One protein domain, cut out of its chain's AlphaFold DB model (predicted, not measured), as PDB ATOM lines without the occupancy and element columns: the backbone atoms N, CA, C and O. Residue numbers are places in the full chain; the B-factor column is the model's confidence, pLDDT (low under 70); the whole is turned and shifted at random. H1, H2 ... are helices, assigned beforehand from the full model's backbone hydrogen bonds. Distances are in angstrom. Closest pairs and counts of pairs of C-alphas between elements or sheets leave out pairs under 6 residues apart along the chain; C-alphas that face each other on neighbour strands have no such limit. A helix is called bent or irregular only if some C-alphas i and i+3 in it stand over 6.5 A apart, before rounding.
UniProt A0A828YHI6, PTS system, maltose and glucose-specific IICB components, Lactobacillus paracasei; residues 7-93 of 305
ATOM      1  N   GLU A   7      95.166  70.900  91.597       88.50
ATOM      2  CA  GLU A   7      94.426  71.657  90.587       88.50
ATOM      3  C   GLU A   7      95.273  72.731  89.884       88.50
ATOM      4  O   GLU A   7      95.235  72.798  88.655       88.50
ATOM      5  N   PRO A   8      96.124  73.525  90.578       83.75
ATOM      6  CA  PRO A   8      96.950  74.531  89.911       83.75
ATOM      7  C   PRO A   8      97.926  73.952  88.884       83.75
ATOM      8  O   PRO A   8      98.316  74.648  87.952       83.75
ATOM      9  N   VAL A   9      98.355  72.700  89.065       85.69
ATOM     10  CA  VAL A   9      99.228  72.008  88.110       85.69
ATOM     11  C   VAL A   9      98.386  71.339  87.030       85.69
ATOM     12  O   VAL A   9      98.717  71.436  85.853       85.69
ATOM     13  N   GLU A  10      97.278  70.703  87.395       88.62
ATOM     14  CA  GLU A  10      96.418  69.976  86.456       88.62
ATOM     15  C   GLU A  10      95.753  70.907  85.438       88.62
ATOM     16  O   GLU A  10      95.714  70.607  84.244       88.62
ATOM     17  N   PHE A  11      95.351  72.106  85.860       87.75
ATOM     18  CA  PHE A  11      94.754  73.106  84.973       87.75
ATOM     19  C   PHE A  11      95.707  73.605  83.883       87.75
ATOM     20  O   PHE A  11      95.244  74.114  82.866       87.75
ATOM     21  N   THR A  12      97.021  73.400  84.033       83.94
ATOM     22  CA  THR A  12      97.994  73.757  82.989       83.94
ATOM     23  C   THR A  12      97.866  72.898  81.733       83.94
ATOM     24  O   THR A  12      98.290  73.325  80.666       83.94
ATOM     25  N   PHE A  13      97.283  71.700  81.814       86.81
ATOM     26  CA  PHE A  13      97.150  70.813  80.655       86.81
ATOM     27  C   PHE A  13      95.748  70.228  80.476       86.81
ATOM     28  O   PHE A  13      95.449  69.759  79.381       86.81
ATOM     29  N   LEU A  14      94.880  70.289  81.490       86.62
ATOM     30  CA  LEU A  14      93.527  69.730  81.440       86.62
ATOM     31  C   LEU A  14      92.703  70.289  80.269       86.62
ATOM     32  O   LEU A  14      92.065  69.522  79.550       86.62
ATOM     33  N   PHE A  15      92.770  71.602  80.029       83.00
ATOM     34  CA  PHE A  15      92.053  72.252  78.923       83.00
ATOM     35  C   PHE A  15      92.870  72.322  77.628       83.00
ATOM     36  O   PHE A  15      92.306  72.255  76.539       83.00
ATOM     37  N   ALA A  16      94.196  72.429  77.735       81.50
ATOM     38  CA  ALA A  16      95.077  72.576  76.579       81.50
ATOM     39  C   ALA A  16      95.340  71.250  75.843       81.50
ATOM     40  O   ALA A  16      95.494  71.225  74.623       81.50
ATOM     41  N   ALA A  17      95.406  70.136  76.575       87.00
ATOM     42  CA  ALA A  17      95.706  68.818  76.030       87.00
ATOM     43  C   ALA A  17      94.932  67.717  76.784       87.00
ATOM     44  O   ALA A  17      95.514  67.002  77.602       87.00
ATOM     45  N   PRO A  18      93.640  67.497  76.465       87.50
ATOM     46  CA  PRO A  18      92.807  66.496  77.140       87.50
ATOM     47  C   PRO A  18      93.388  65.074  77.117       87.50
ATOM     48  O   PRO A  18      93.174  64.289  78.033       87.50
ATOM     49  N   VAL A  19      94.183  64.729  76.097       90.69
ATOM     50  CA  VAL A  19      94.881  63.433  76.022       90.69
ATOM     51  C   VAL A  19      95.879  63.257  77.172       90.69
ATOM     52  O   VAL A  19      95.975  62.167  77.732       90.69
ATOM     53  N   LEU A  20      96.591  64.320  77.568       91.44
ATOM     54  CA  LEU A  20      97.507  64.273  78.714       91.44
ATOM     55  C   LEU A  20      96.759  64.013  80.022       91.44
ATOM     56  O   LEU A  20      97.305  63.344  80.895       91.44
ATOM     57  N   TRP A  21      95.513  64.474  80.143       91.94
ATOM     58  CA  TRP A  21      94.665  64.192  81.302       91.94
ATOM     59  C   TRP A  21      94.323  62.705  81.439       91.94
ATOM     60  O   TRP A  21      94.427  62.148  82.529       91.94
ATOM     61  N   PHE A  22      94.007  62.018  80.340       93.56
ATOM     62  CA  PHE A  22      93.783  60.568  80.385       93.56
ATOM     63  C   PHE A  22      95.048  59.794  80.769       93.56
ATOM     64  O   PHE A  22      94.983  58.836  81.540       93.56
ATOM     65  N   VAL A  23      96.207  60.221  80.261       94.62
ATOM     66  CA  VAL A  23      97.500  59.622  80.622       94.62
ATOM     67  C   VAL A  23      97.822  59.868  82.097       94.62
ATOM     68  O   VAL A  23      98.243  58.938  82.778       94.62
ATOM     69  N   HIS A  24      97.577  61.081  82.601       94.62
ATOM     70  CA  HIS A  24      97.687  61.425  84.023       94.62
ATOM     71  C   HIS A  24      96.832  60.505  84.892       94.62
ATOM     72  O   HIS A  24      97.359  59.839  85.776       94.62
ATOM     73  N   ALA A  25      95.537  60.387  84.588       95.06
ATOM     74  CA  ALA A  25      94.621  59.533  85.342       95.06
ATOM     75  C   ALA A  25      95.087  58.067  85.367       95.06
ATOM     76  O   ALA A  25      95.057  57.418  86.412       95.06
ATOM     77  N   PHE A  26      95.576  57.550  84.234       96.56
ATOM     78  CA  PHE A  26      96.112  56.192  84.154       96.56
ATOM     79  C   PHE A  26      97.391  56.007  84.984       96.56
ATOM     80  O   PHE A  26      97.523  55.014  85.704       96.56
ATOM     81  N   LEU A  27      98.330  56.954  84.907       96.00
ATOM     82  CA  LEU A  27      99.573  56.919  85.681       96.00
ATOM     83  C   LEU A  27      99.311  57.061  87.187       96.00
ATOM     84  O   LEU A  27      99.937  56.360  87.974       96.00
ATOM     85  N   ALA A  28      98.372  57.919  87.592       94.19
ATOM     86  CA  ALA A  28      97.953  58.053  88.985       94.19
ATOM     87  C   ALA A  28      97.338  56.745  89.512       94.19
ATOM     88  O   ALA A  28      97.793  56.213  90.521       94.19
ATOM     89  N   ALA A  29      96.389  56.159  88.774       95.75
ATOM     90  CA  ALA A  29      95.755  54.900  89.164       95.75
ATOM     91  C   ALA A  29      96.753  53.733  89.258       95.75
ATOM     92  O   ALA A  29      96.679  52.914  90.172       95.75
ATOM     93  N   THR A  30      97.706  53.645  88.324       96.94
ATOM     94  CA  THR A  30      98.741  52.599  88.365       96.94
ATOM     95  C   THR A  30      99.747  52.814  89.488       96.94
ATOM     96  O   THR A  30     100.191  51.830  90.078       96.94
ATOM     97  N   MET A  31     100.079  54.062  89.827       95.12
ATOM     98  CA  MET A  31     100.902  54.373  90.995       95.12
ATOM     99  C   MET A  31     100.241  53.861  92.275       95.12
ATOM    100  O   MET A  31     100.853  53.071  92.993       95.12
ATOM    101  N   ASP A  32      98.979  54.226  92.505       92.81
ATOM    102  CA  ASP A  32      98.233  53.810  93.696       92.81
ATOM    103  C   ASP A  32      98.057  52.289  93.754       92.81
ATOM    104  O   ASP A  32      98.268  51.673  94.802       92.81
ATOM    105  N   ALA A  33      97.756  51.650  92.619       94.69
ATOM    106  CA  ALA A  33      97.639  50.196  92.542       94.69
ATOM    107  C   ALA A  33      98.954  49.483  92.900       94.69
ATOM    108  O   ALA A  33      98.935  48.482  93.617       94.69
ATOM    109  N   ILE A  34     100.100  49.993  92.434       95.00
ATOM    110  CA  ILE A  34     101.419  49.437  92.770       95.00
ATOM    111  C   ILE A  34     101.725  49.652  94.249       95.00
ATOM    112  O   ILE A  34     102.167  48.715  94.910       95.00
ATOM    113  N   MET A  35     101.473  50.854  94.775       93.38
ATOM    114  CA  MET A  35     101.675  51.169  96.190       93.38
ATOM    115  C   MET A  35     100.867  50.218  97.077       93.38
ATOM    116  O   MET A  35     101.435  49.594  97.976       93.38
ATOM    117  N   PHE A  36      99.589  50.008  96.758       92.06
ATOM    118  CA  PHE A  36      98.744  49.039  97.448       92.06
ATOM    119  C   PHE A  36      99.280  47.603  97.327       92.06
ATOM    120  O   PHE A  36      99.400  46.900  98.332       92.06
ATOM    121  N   ALA A  37      99.659  47.169  96.121       93.38
ATOM    122  CA  ALA A  37     100.123  45.803  95.864       93.38
ATOM    123  C   ALA A  37     101.400  45.434  96.634       93.38
ATOM    124  O   ALA A  37     101.570  44.279  97.023       93.38
ATOM    125  N   VAL A  38     102.294  46.397  96.873       92.44
ATOM    126  CA  VAL A  38     103.527  46.173  97.648       92.44
ATOM    127  C   VAL A  38     103.362  46.448  99.149       92.44
ATOM    128  O   VAL A  38     104.344  46.419  99.891       92.44
ATOM    129  N   GLY A  39     102.132  46.701  99.607       88.69
ATOM    130  CA  GLY A  39     101.803  46.868 101.022       88.69
ATOM    131  C   GLY A  39     102.049  48.269 101.584       88.69
ATOM    132  O   GLY A  39     102.159  48.415 102.801       88.69
ATOM    133  N   VAL A  40     102.130  49.304 100.741       90.50
ATOM    134  CA  VAL A  40     102.099  50.695 101.213       90.50
ATOM    135  C   VAL A  40     100.666  51.036 101.612       90.50
ATOM    136  O   VAL A  40      99.804  51.245 100.764       90.50
ATOM    137  N   VAL A  41     100.423  51.080 102.921       82.88
ATOM    138  CA  VAL A  41      99.126  51.417 103.521       82.88
ATOM    139  C   VAL A  41      99.308  52.626 104.433       82.88
ATOM    140  O   VAL A  41     100.251  52.672 105.223       82.88
ATOM    141  N   GLY A  42      98.418  53.605 104.309       84.44
ATOM    142  CA  GLY A  42      98.449  54.846 105.078       84.44
ATOM    143  C   GLY A  42      97.448  55.868 104.545       84.44
ATOM    144  O   GLY A  42      96.859  55.664 103.483       84.44
ATOM    145  N   GLU A  43      97.265  56.958 105.284       85.94
ATOM    146  CA  GLU A  43      96.393  58.066 104.884       85.94
ATOM    147  C   GLU A  43      97.181  59.070 104.033       85.94
ATOM    148  O   GLU A  43      97.978  59.855 104.547       85.94
ATOM    149  N   PHE A  44      97.013  59.018 102.710       85.38
ATOM    150  CA  PHE A  44      97.807  59.815 101.770       85.38
ATOM    151  C   PHE A  44      97.003  60.901 101.029       85.38
ATOM    152  O   PHE A  44      97.477  61.431 100.023       85.38
ATOM    153  N   SER A  45      95.835  61.317 101.526       82.94
ATOM    154  CA  SER A  45      95.049  62.388 100.886       82.94
ATOM    155  C   SER A  45      95.536  63.815 101.208       82.94
ATOM    156  O   SER A  45      95.479  64.698 100.355       82.94
ATOM    157  N   GLY A  46      96.095  64.059 102.399       82.38
ATOM    158  CA  GLY A  46      96.408  65.410 102.910       82.38
ATOM    159  C   GLY A  46      97.669  66.105 102.360       82.38
ATOM    160  O   GLY A  46      98.133  67.101 102.923       82.38
ATOM    161  N   GLY A  47      98.276  65.582 101.291       88.62
ATOM    162  CA  GLY A  47      99.566  66.054 100.774       88.62
ATOM    163  C   GLY A  47     100.734  65.877 101.746       88.62
ATOM    164  O   GLY A  47     100.618  65.215 102.769       88.62
ATOM    165  N   LEU A  48     101.886  66.483 101.439       88.94
ATOM    166  CA  LEU A  48     103.134  66.189 102.162       88.94
ATOM    167  C   LEU A  48     103.055  66.466 103.672       88.94
ATOM    168  O   LEU A  48     103.638  65.722 104.459       88.94
ATOM    169  N   ILE A  49     102.346  67.525 104.076       89.06
ATOM    170  CA  ILE A  49     102.168  67.855 105.495       89.06
ATOM    171  C   ILE A  49     101.314  66.783 106.179       89.06
ATOM    172  O   ILE A  49     101.746  66.263 107.203       89.06
ATOM    173  N   GLY A  50     100.174  66.407 105.584       89.00
ATOM    174  CA  GLY A  50      99.306  65.346 106.101       89.00
ATOM    175  C   GLY A  50     100.010  63.990 106.160       89.00
ATOM    176  O   GLY A  50      99.990  63.316 107.186       89.00
ATOM    177  N   TRP A  51     100.751  63.627 105.107       90.88
ATOM    178  CA  TRP A  51     101.537  62.389 105.062       90.88
ATOM    179  C   TRP A  51     102.535  62.326 106.216       90.88
ATOM    180  O   TRP A  51     102.662  61.294 106.878       90.88
ATOM    181  N   ALA A  52     103.229  63.437 106.466       90.69
ATOM    182  CA  ALA A  52     104.205  63.524 107.533       90.69
ATOM    183  C   ALA A  52     103.546  63.443 108.916       90.69
ATOM    184  O   ALA A  52     104.013  62.675 109.756       90.69
ATOM    185  N   SER A  53     102.472  64.202 109.155       91.25
ATOM    186  CA  SER A  53     101.813  64.263 110.463       91.25
ATOM    187  C   SER A  53     101.053  62.993 110.825       91.25
ATOM    188  O   SER A  53     101.051  62.616 111.993       91.25
ATOM    189  N   GLU A  54     100.422  62.334 109.855       88.19
ATOM    190  CA  GLU A  54      99.519  61.204 110.106       88.19
ATOM    191  C   GLU A  54     100.195  59.847 109.913       88.19
ATOM    192  O   GLU A  54      99.816  58.877 110.564       88.19
ATOM    193  N   ASN A  55     101.236  59.776 109.076       89.69
ATOM    194  CA  ASN A  55     101.932  58.523 108.796       89.69
ATOM    195  C   ASN A  55     103.388  58.580 109.242       89.69
ATOM    196  O   ASN A  55     103.775  57.866 110.164       89.69
ATOM    197  N   TRP A  56     104.214  59.422 108.610       89.50
ATOM    198  CA  TRP A  56     105.664  59.309 108.773       89.50
ATOM    199  C   TRP A  56     106.107  59.540 110.213       89.50
ATOM    200  O   TRP A  56     106.809  58.694 110.742       89.50
ATOM    201  N   ILE A  57     105.694  60.633 110.856       91.25
ATOM    202  CA  ILE A  57     106.108  60.981 112.223       91.25
ATOM    203  C   ILE A  57     105.575  59.975 113.262       91.25
ATOM    204  O   ILE A  57     106.392  59.418 114.000       91.25
ATOM    205  N   PRO A  58     104.257  59.700 113.352       90.75
ATOM    206  CA  PRO A  58     103.722  58.839 114.409       90.75
ATOM    207  C   PRO A  58     104.073  57.357 114.229       90.75
ATOM    208  O   PRO A  58     104.210  56.640 115.219       90.75
ATOM    209  N   LEU A  59     104.240  56.882 112.991       90.50
ATOM    210  CA  LEU A  59     104.418  55.457 112.697       90.50
ATOM    211  C   LEU A  59     105.854  55.097 112.281       90.50
ATOM    212  O   LEU A  59     106.127  53.923 112.014       90.50
ATOM    213  N   TRP A  60     106.794  56.059 112.270       89.25
ATOM    214  CA  TRP A  60     108.178  55.855 111.809       89.25
ATOM    215  C   TRP A  60     108.830  54.620 112.433       89.25
ATOM    216  O   TRP A  60     109.334  53.744 111.733       89.25
ATOM    217  N   ASN A  61     108.773  54.513 113.762       89.12
ATOM    218  CA  ASN A  61     109.495  53.485 114.514       89.12
ATOM    219  C   ASN A  61     109.106  52.053 114.121       89.12
ATOM    220  O   ASN A  61     109.924  51.144 114.248       89.12
ATOM    221  N   HIS A  62     107.889  51.850 113.616       88.38
ATOM    222  CA  HIS A  62     107.382  50.530 113.245       88.38
ATOM    223  C   HIS A  62     107.252  50.334 111.730       88.38
ATOM    224  O   HIS A  62     107.369  49.204 111.264       88.38
ATOM    225  N   GLN A  63     107.044  51.408 110.962       88.12
ATOM    226  CA  GLN A  63     106.656  51.346 109.546       88.12
ATOM    227  C   GLN A  63     107.599  52.113 108.600       88.12
ATOM    228  O   GLN A  63     107.294  52.260 107.419       88.12
ATOM    229  N   TRP A  64     108.778  52.564 109.058       89.25
ATOM    230  CA  TRP A  64     109.708  53.357 108.230       89.25
ATOM    231  C   TRP A  64     110.061  52.718 106.876       89.25
ATOM    232  O   TRP A  64     110.193  53.429 105.882       89.25
ATOM    233  N   LYS A  65     110.188  51.384 106.802       90.75
ATOM    234  CA  LYS A  65     110.498  50.672 105.546       90.75
ATOM    235  C   LYS A  65     109.410  50.871 104.490       90.75
ATOM    236  O   LYS A  65     109.731  51.055 103.319       90.75
ATOM    237  N   THR A  66     108.149  50.877 104.912       90.19
ATOM    238  CA  THR A  66     106.983  51.105 104.055       90.19
ATOM    239  C   THR A  66     107.016  52.516 103.464       90.19
ATOM    240  O   THR A  66     106.801  52.688 102.267       90.19
ATOM    241  N   TYR A  67     107.388  53.522 104.261       90.00
ATOM    242  CA  TYR A  67     107.503  54.910 103.798       90.00
ATOM    243  C   TYR A  67     108.718  55.147 102.896       90.00
ATOM    244  O   TYR A  67     108.643  55.920 101.945       90.00
ATOM    245  N   LEU A  68     109.829  54.439 103.115       91.31
ATOM    246  CA  LEU A  68     110.937  54.463 102.157       91.31
ATOM    247  C   LEU A  68     110.545  53.847 100.813       91.31
ATOM    248  O   LEU A  68     110.909  54.387  99.768       91.31
ATOM    249  N   LEU A  69     109.782  52.752 100.832       92.12
ATOM    250  CA  LEU A  69     109.263  52.131  99.617       92.12
ATOM    251  C   LEU A  69     108.285  53.065  98.887       92.12
ATOM    252  O   LEU A  69     108.401  53.230  97.675       92.12
ATOM    253  N   GLN A  70     107.397  53.740  99.623       93.06
ATOM    254  CA  GLN A  70     106.512  54.791  99.111       93.06
ATOM    255  C   GLN A  70     107.304  55.888  98.380       93.06
ATOM    256  O   GLN A  70     107.004  56.210  97.230       93.06
ATOM    257  N   ILE A  71     108.339  56.443  99.022       91.75
ATOM    258  CA  ILE A  71     109.187  57.494  98.436       91.75
ATOM    259  C   ILE A  71     109.908  56.975  97.187       91.75
ATOM    260  O   ILE A  71     109.962  57.677  96.177       91.75
ATOM    261  N   ALA A  72     110.431  55.747  97.223       94.62
ATOM    262  CA  ALA A  72     111.101  55.137  96.078       94.62
ATOM    263  C   ALA A  72     110.157  54.988  94.874       94.62
ATOM    264  O   ALA A  72     110.526  55.367  93.763       94.62
ATOM    265  N   ILE A  73     108.926  54.507  95.092       94.69
ATOM    266  CA  ILE A  73     107.900  54.416  94.043       94.69
ATOM    267  C   ILE A  73     107.575  55.806  93.497       94.69
ATOM    268  O   ILE A  73     107.582  55.993  92.281       94.69
ATOM    269  N   GLY A  74     107.376  56.795  94.371       93.44
ATOM    270  CA  GLY A  74     107.124  58.177  93.966       93.44
ATOM    271  C   GLY A  74     108.231  58.738  93.067       93.44
ATOM    272  O   GLY A  74     107.942  59.313  92.022       93.44
ATOM    273  N   LEU A  75     109.504  58.513  93.409       95.38
ATOM    274  CA  LEU A  75     110.641  58.945  92.587       95.38
ATOM    275  C   LEU A  75     110.683  58.248  91.221       95.38
ATOM    276  O   LEU A  75     110.970  58.895  90.213       95.38
ATOM    277  N   VAL A  76     110.367  56.953  91.164       97.06
ATOM    278  CA  VAL A  76     110.249  56.225  89.891       97.06
ATOM    279  C   VAL A  76     109.123  56.816  89.041       97.06
ATOM    280  O   VAL A  76     109.327  57.093  87.859       97.06
ATOM    281  N   PHE A  77     107.962  57.087  89.640       96.06
ATOM    282  CA  PHE A  77     106.838  57.700  88.938       96.06
ATOM    283  C   PHE A  77     107.139  59.122  88.474       96.06
ATOM    284  O   PHE A  77     106.744  59.465  87.368       96.06
ATOM    285  N   VAL A  78     107.913  59.922  89.214       95.56
ATOM    286  CA  VAL A  78     108.388  61.236  88.736       95.56
ATOM    287  C   VAL A  78     109.148  61.101  87.412       95.56
ATOM    288  O   VAL A  78     108.909  61.871  86.480       95.56
ATOM    289  N   VAL A  79     110.030  60.105  87.296       97.25
ATOM    290  CA  VAL A  79     110.775  59.850  86.054       97.25
ATOM    291  C   VAL A  79     109.840  59.377  84.939       97.25
ATOM    292  O   VAL A  79     109.925  59.890  83.821       97.25
ATOM    293  N   ILE A  80     108.925  58.445  85.232       97.31
ATOM    294  CA  ILE A  80     107.939  57.943  84.260       97.31
ATOM    295  C   ILE A  80     107.066  59.089  83.739       97.31
ATOM    296  O   ILE A  80     106.951  59.256  82.525       97.31
ATOM    297  N   TYR A  81     106.511  59.908  84.635       95.50
ATOM    298  CA  TYR A  81     105.721  61.089  84.296       95.50
ATOM    299  C   TYR A  81     106.510  62.034  83.401       95.50
ATOM    300  O   TYR A  81     106.027  62.398  82.332       95.50
ATOM    301  N   TYR A  82     107.740  62.386  83.790       95.19
ATOM    302  CA  TYR A  82     108.580  63.288  83.006       95.19
ATOM    303  C   TYR A  82     108.805  62.765  81.586       95.19
ATOM    304  O   TYR A  82     108.607  63.500  80.619       95.19
ATOM    305  N   VAL A  83     109.196  61.496  81.442       96.81
ATOM    306  CA  VAL A  83     109.485  60.901  80.133       96.81
ATOM    307  C   VAL A  83     108.216  60.786  79.290       96.81
ATOM    308  O   VAL A  83     108.231  61.195  78.129       96.81
ATOM    309  N   ALA A  84     107.115  60.290  79.863       95.19
ATOM    310  CA  ALA A  84     105.847  60.120  79.163       95.19
ATOM    311  C   ALA A  84     105.270  61.465  78.702       95.19
ATOM    312  O   ALA A  84     104.983  61.639  77.516       95.19
ATOM    313  N   PHE A  85     105.168  62.445  79.605       94.06
ATOM    314  CA  PHE A  85     104.645  63.770  79.277       94.06
ATOM    315  C   PHE A  85     105.534  64.467  78.257       94.06
ATOM    316  O   PHE A  85     105.032  64.937  77.241       94.06
ATOM    317  N   LYS A  86     106.857  64.489  78.464       93.62
ATOM    318  CA  LYS A  86     107.787  65.108  77.512       93.62
ATOM    319  C   LYS A  86     107.674  64.473  76.132       93.62
ATOM    320  O   LYS A  86     107.614  65.195  75.141       93.62
ATOM    321  N   TYR A  87     107.631  63.146  76.055       95.19
ATOM    322  CA  TYR A  87     107.493  62.443  74.786       95.19
ATOM    323  C   TYR A  87     106.195  62.830  74.069       95.19
ATOM    324  O   TYR A  87     106.243  63.219  72.905       95.19
ATOM    325  N   LEU A  88     105.056  62.801  74.764       93.56
ATOM    326  CA  LEU A  88     103.757  63.153  74.190       93.56
ATOM    327  C   LEU A  88     103.697  64.626  73.758       93.56
ATOM    328  O   LEU A  88     103.288  64.923  72.637       93.56
ATOM    329  N   ILE A  89     104.176  65.539  74.605       92.38
ATOM    330  CA  ILE A  89     104.233  66.983  74.334       92.38
ATOM    331  C   ILE A  89     105.093  67.283  73.101       92.38
ATOM    332  O   ILE A  89     104.709  68.101  72.264       92.38
ATOM    333  N   LEU A  90     106.249  66.628  72.958       91.19
ATOM    334  CA  LEU A  90     107.136  66.825  71.809       91.19
ATOM    335  C   LEU A  90     106.615  66.143  70.541       91.19
ATOM    336  O   LEU A  90     106.727  66.713  69.461       91.19
ATOM    337  N   LYS A  91     106.044  64.940  70.657       90.88
ATOM    338  CA  LYS A  91     105.593  64.147  69.507       90.88
ATOM    339  C   LYS A  91     104.325  64.705  68.865       90.88
ATOM    340  O   LYS A  91     104.221  64.680  67.642       90.88
ATOM    341  N   PHE A  92     103.387  65.184  69.678       88.19
ATOM    342  CA  PHE A  92     102.083  65.685  69.230       88.19
ATOM    343  C   PHE A  92     101.976  67.213  69.264       88.19
ATOM    344  O   PHE A  92     100.928  67.755  68.934       88.19
ATOM    345  N   ASN A  93     103.061  67.900  69.632       86.19
ATOM    346  CA  ASN A  93     103.141  69.357  69.708       86.19
ATOM    347  C   ASN A  93     102.012  69.991  70.542       86.19
ATOM    348  O   ASN A  93     101.368  70.948  70.118       86.19
TER     349      ASN A  93
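Overview. This is residues 7 to 93 of the 305 residues of the protein "PTS system, maltose and glucose-specific IICB components" of Lactobacillus paracasei (UniProt A0A828YHI6). Two long helical pieces, H2 and the arm H3b, run side by side in opposite directions, and the bent helix H3 makes a hook in which its arm H3a folds back near the beginning of H3b. Short H1 makes a corner with H2 near residues 20 to 21, away from H3a. The printed part has 87 residues with three named helices, H1, H2 and H3 in chain order, and no named strand; its class is all helix. It is loose, with a radius of gyration of the C-alphas of 15.2 A, and its outline is a rod spanning 48 by 23 by 16 A.

Arrangement. Start at H1, residues 7 to 14, and go on through a tight link of 3 residues to H2, residues 18 to 37. H1 touches H2, which meets it with residues 20 to 21 alone; the closest C-alphas, of Leu 14 and Trp 21, are 5.7 A apart. Their lines stand at a steep tilt of 54 degrees, opposite ways. After a short link of 9 residues comes H3, residues 47 to 92, assigned as one helix by its hydrogen bonds but bent: C-alphas 62 and 65 are 8.3 A apart. Its arms are H3a, residues 47 to 62, and H3b, residues 65 to 92. H3a is irregular, with C-alphas 58 and 61 at 7.9 A, and has a kink of 44 degrees near residue 56. The arms are close but not clearly touching, the closest C-alphas being those of Trp 56 and Tyr 67 at 6.9 A. They run opposite ways at a shallow tilt of 33 degrees, only just short of steep. H3b touches H2, opposite ways at a shallow tilt of 20 degrees; the closest C-alphas, of Met 35 and Gln 70, are 6.7 A apart. H1 is apart from H3a and from H3b, and H2 is apart from H3a. In H2 and H3b every O i to N i+4 pair is within hydrogen-bond range; in H1 2 of 4 are, and in H3a 8 of 12.

Along the chain. Find C-alpha 7 at (94.426, 71.657, 90.587), where H1 begins; C-alpha 14 lies 9.4 A from it. H2 runs 28.8 A from C-alpha 18 to C-alpha 37, at (100.123, 45.803, 95.864). H3a measures 21.4 A from C-alpha 47 to C-alpha 62. H3b measures 40.2 A and ends at C-alpha 92, at (102.083, 65.685, 69.230).

Size, cuts and confidence. The two C-alphas farthest apart are those of Asn 61 and Asn 93, 48.0 A. The printed part has no cut, and neither link is long. The mean pLDDT of the printed part is 91.0, and no printed residue is under 70.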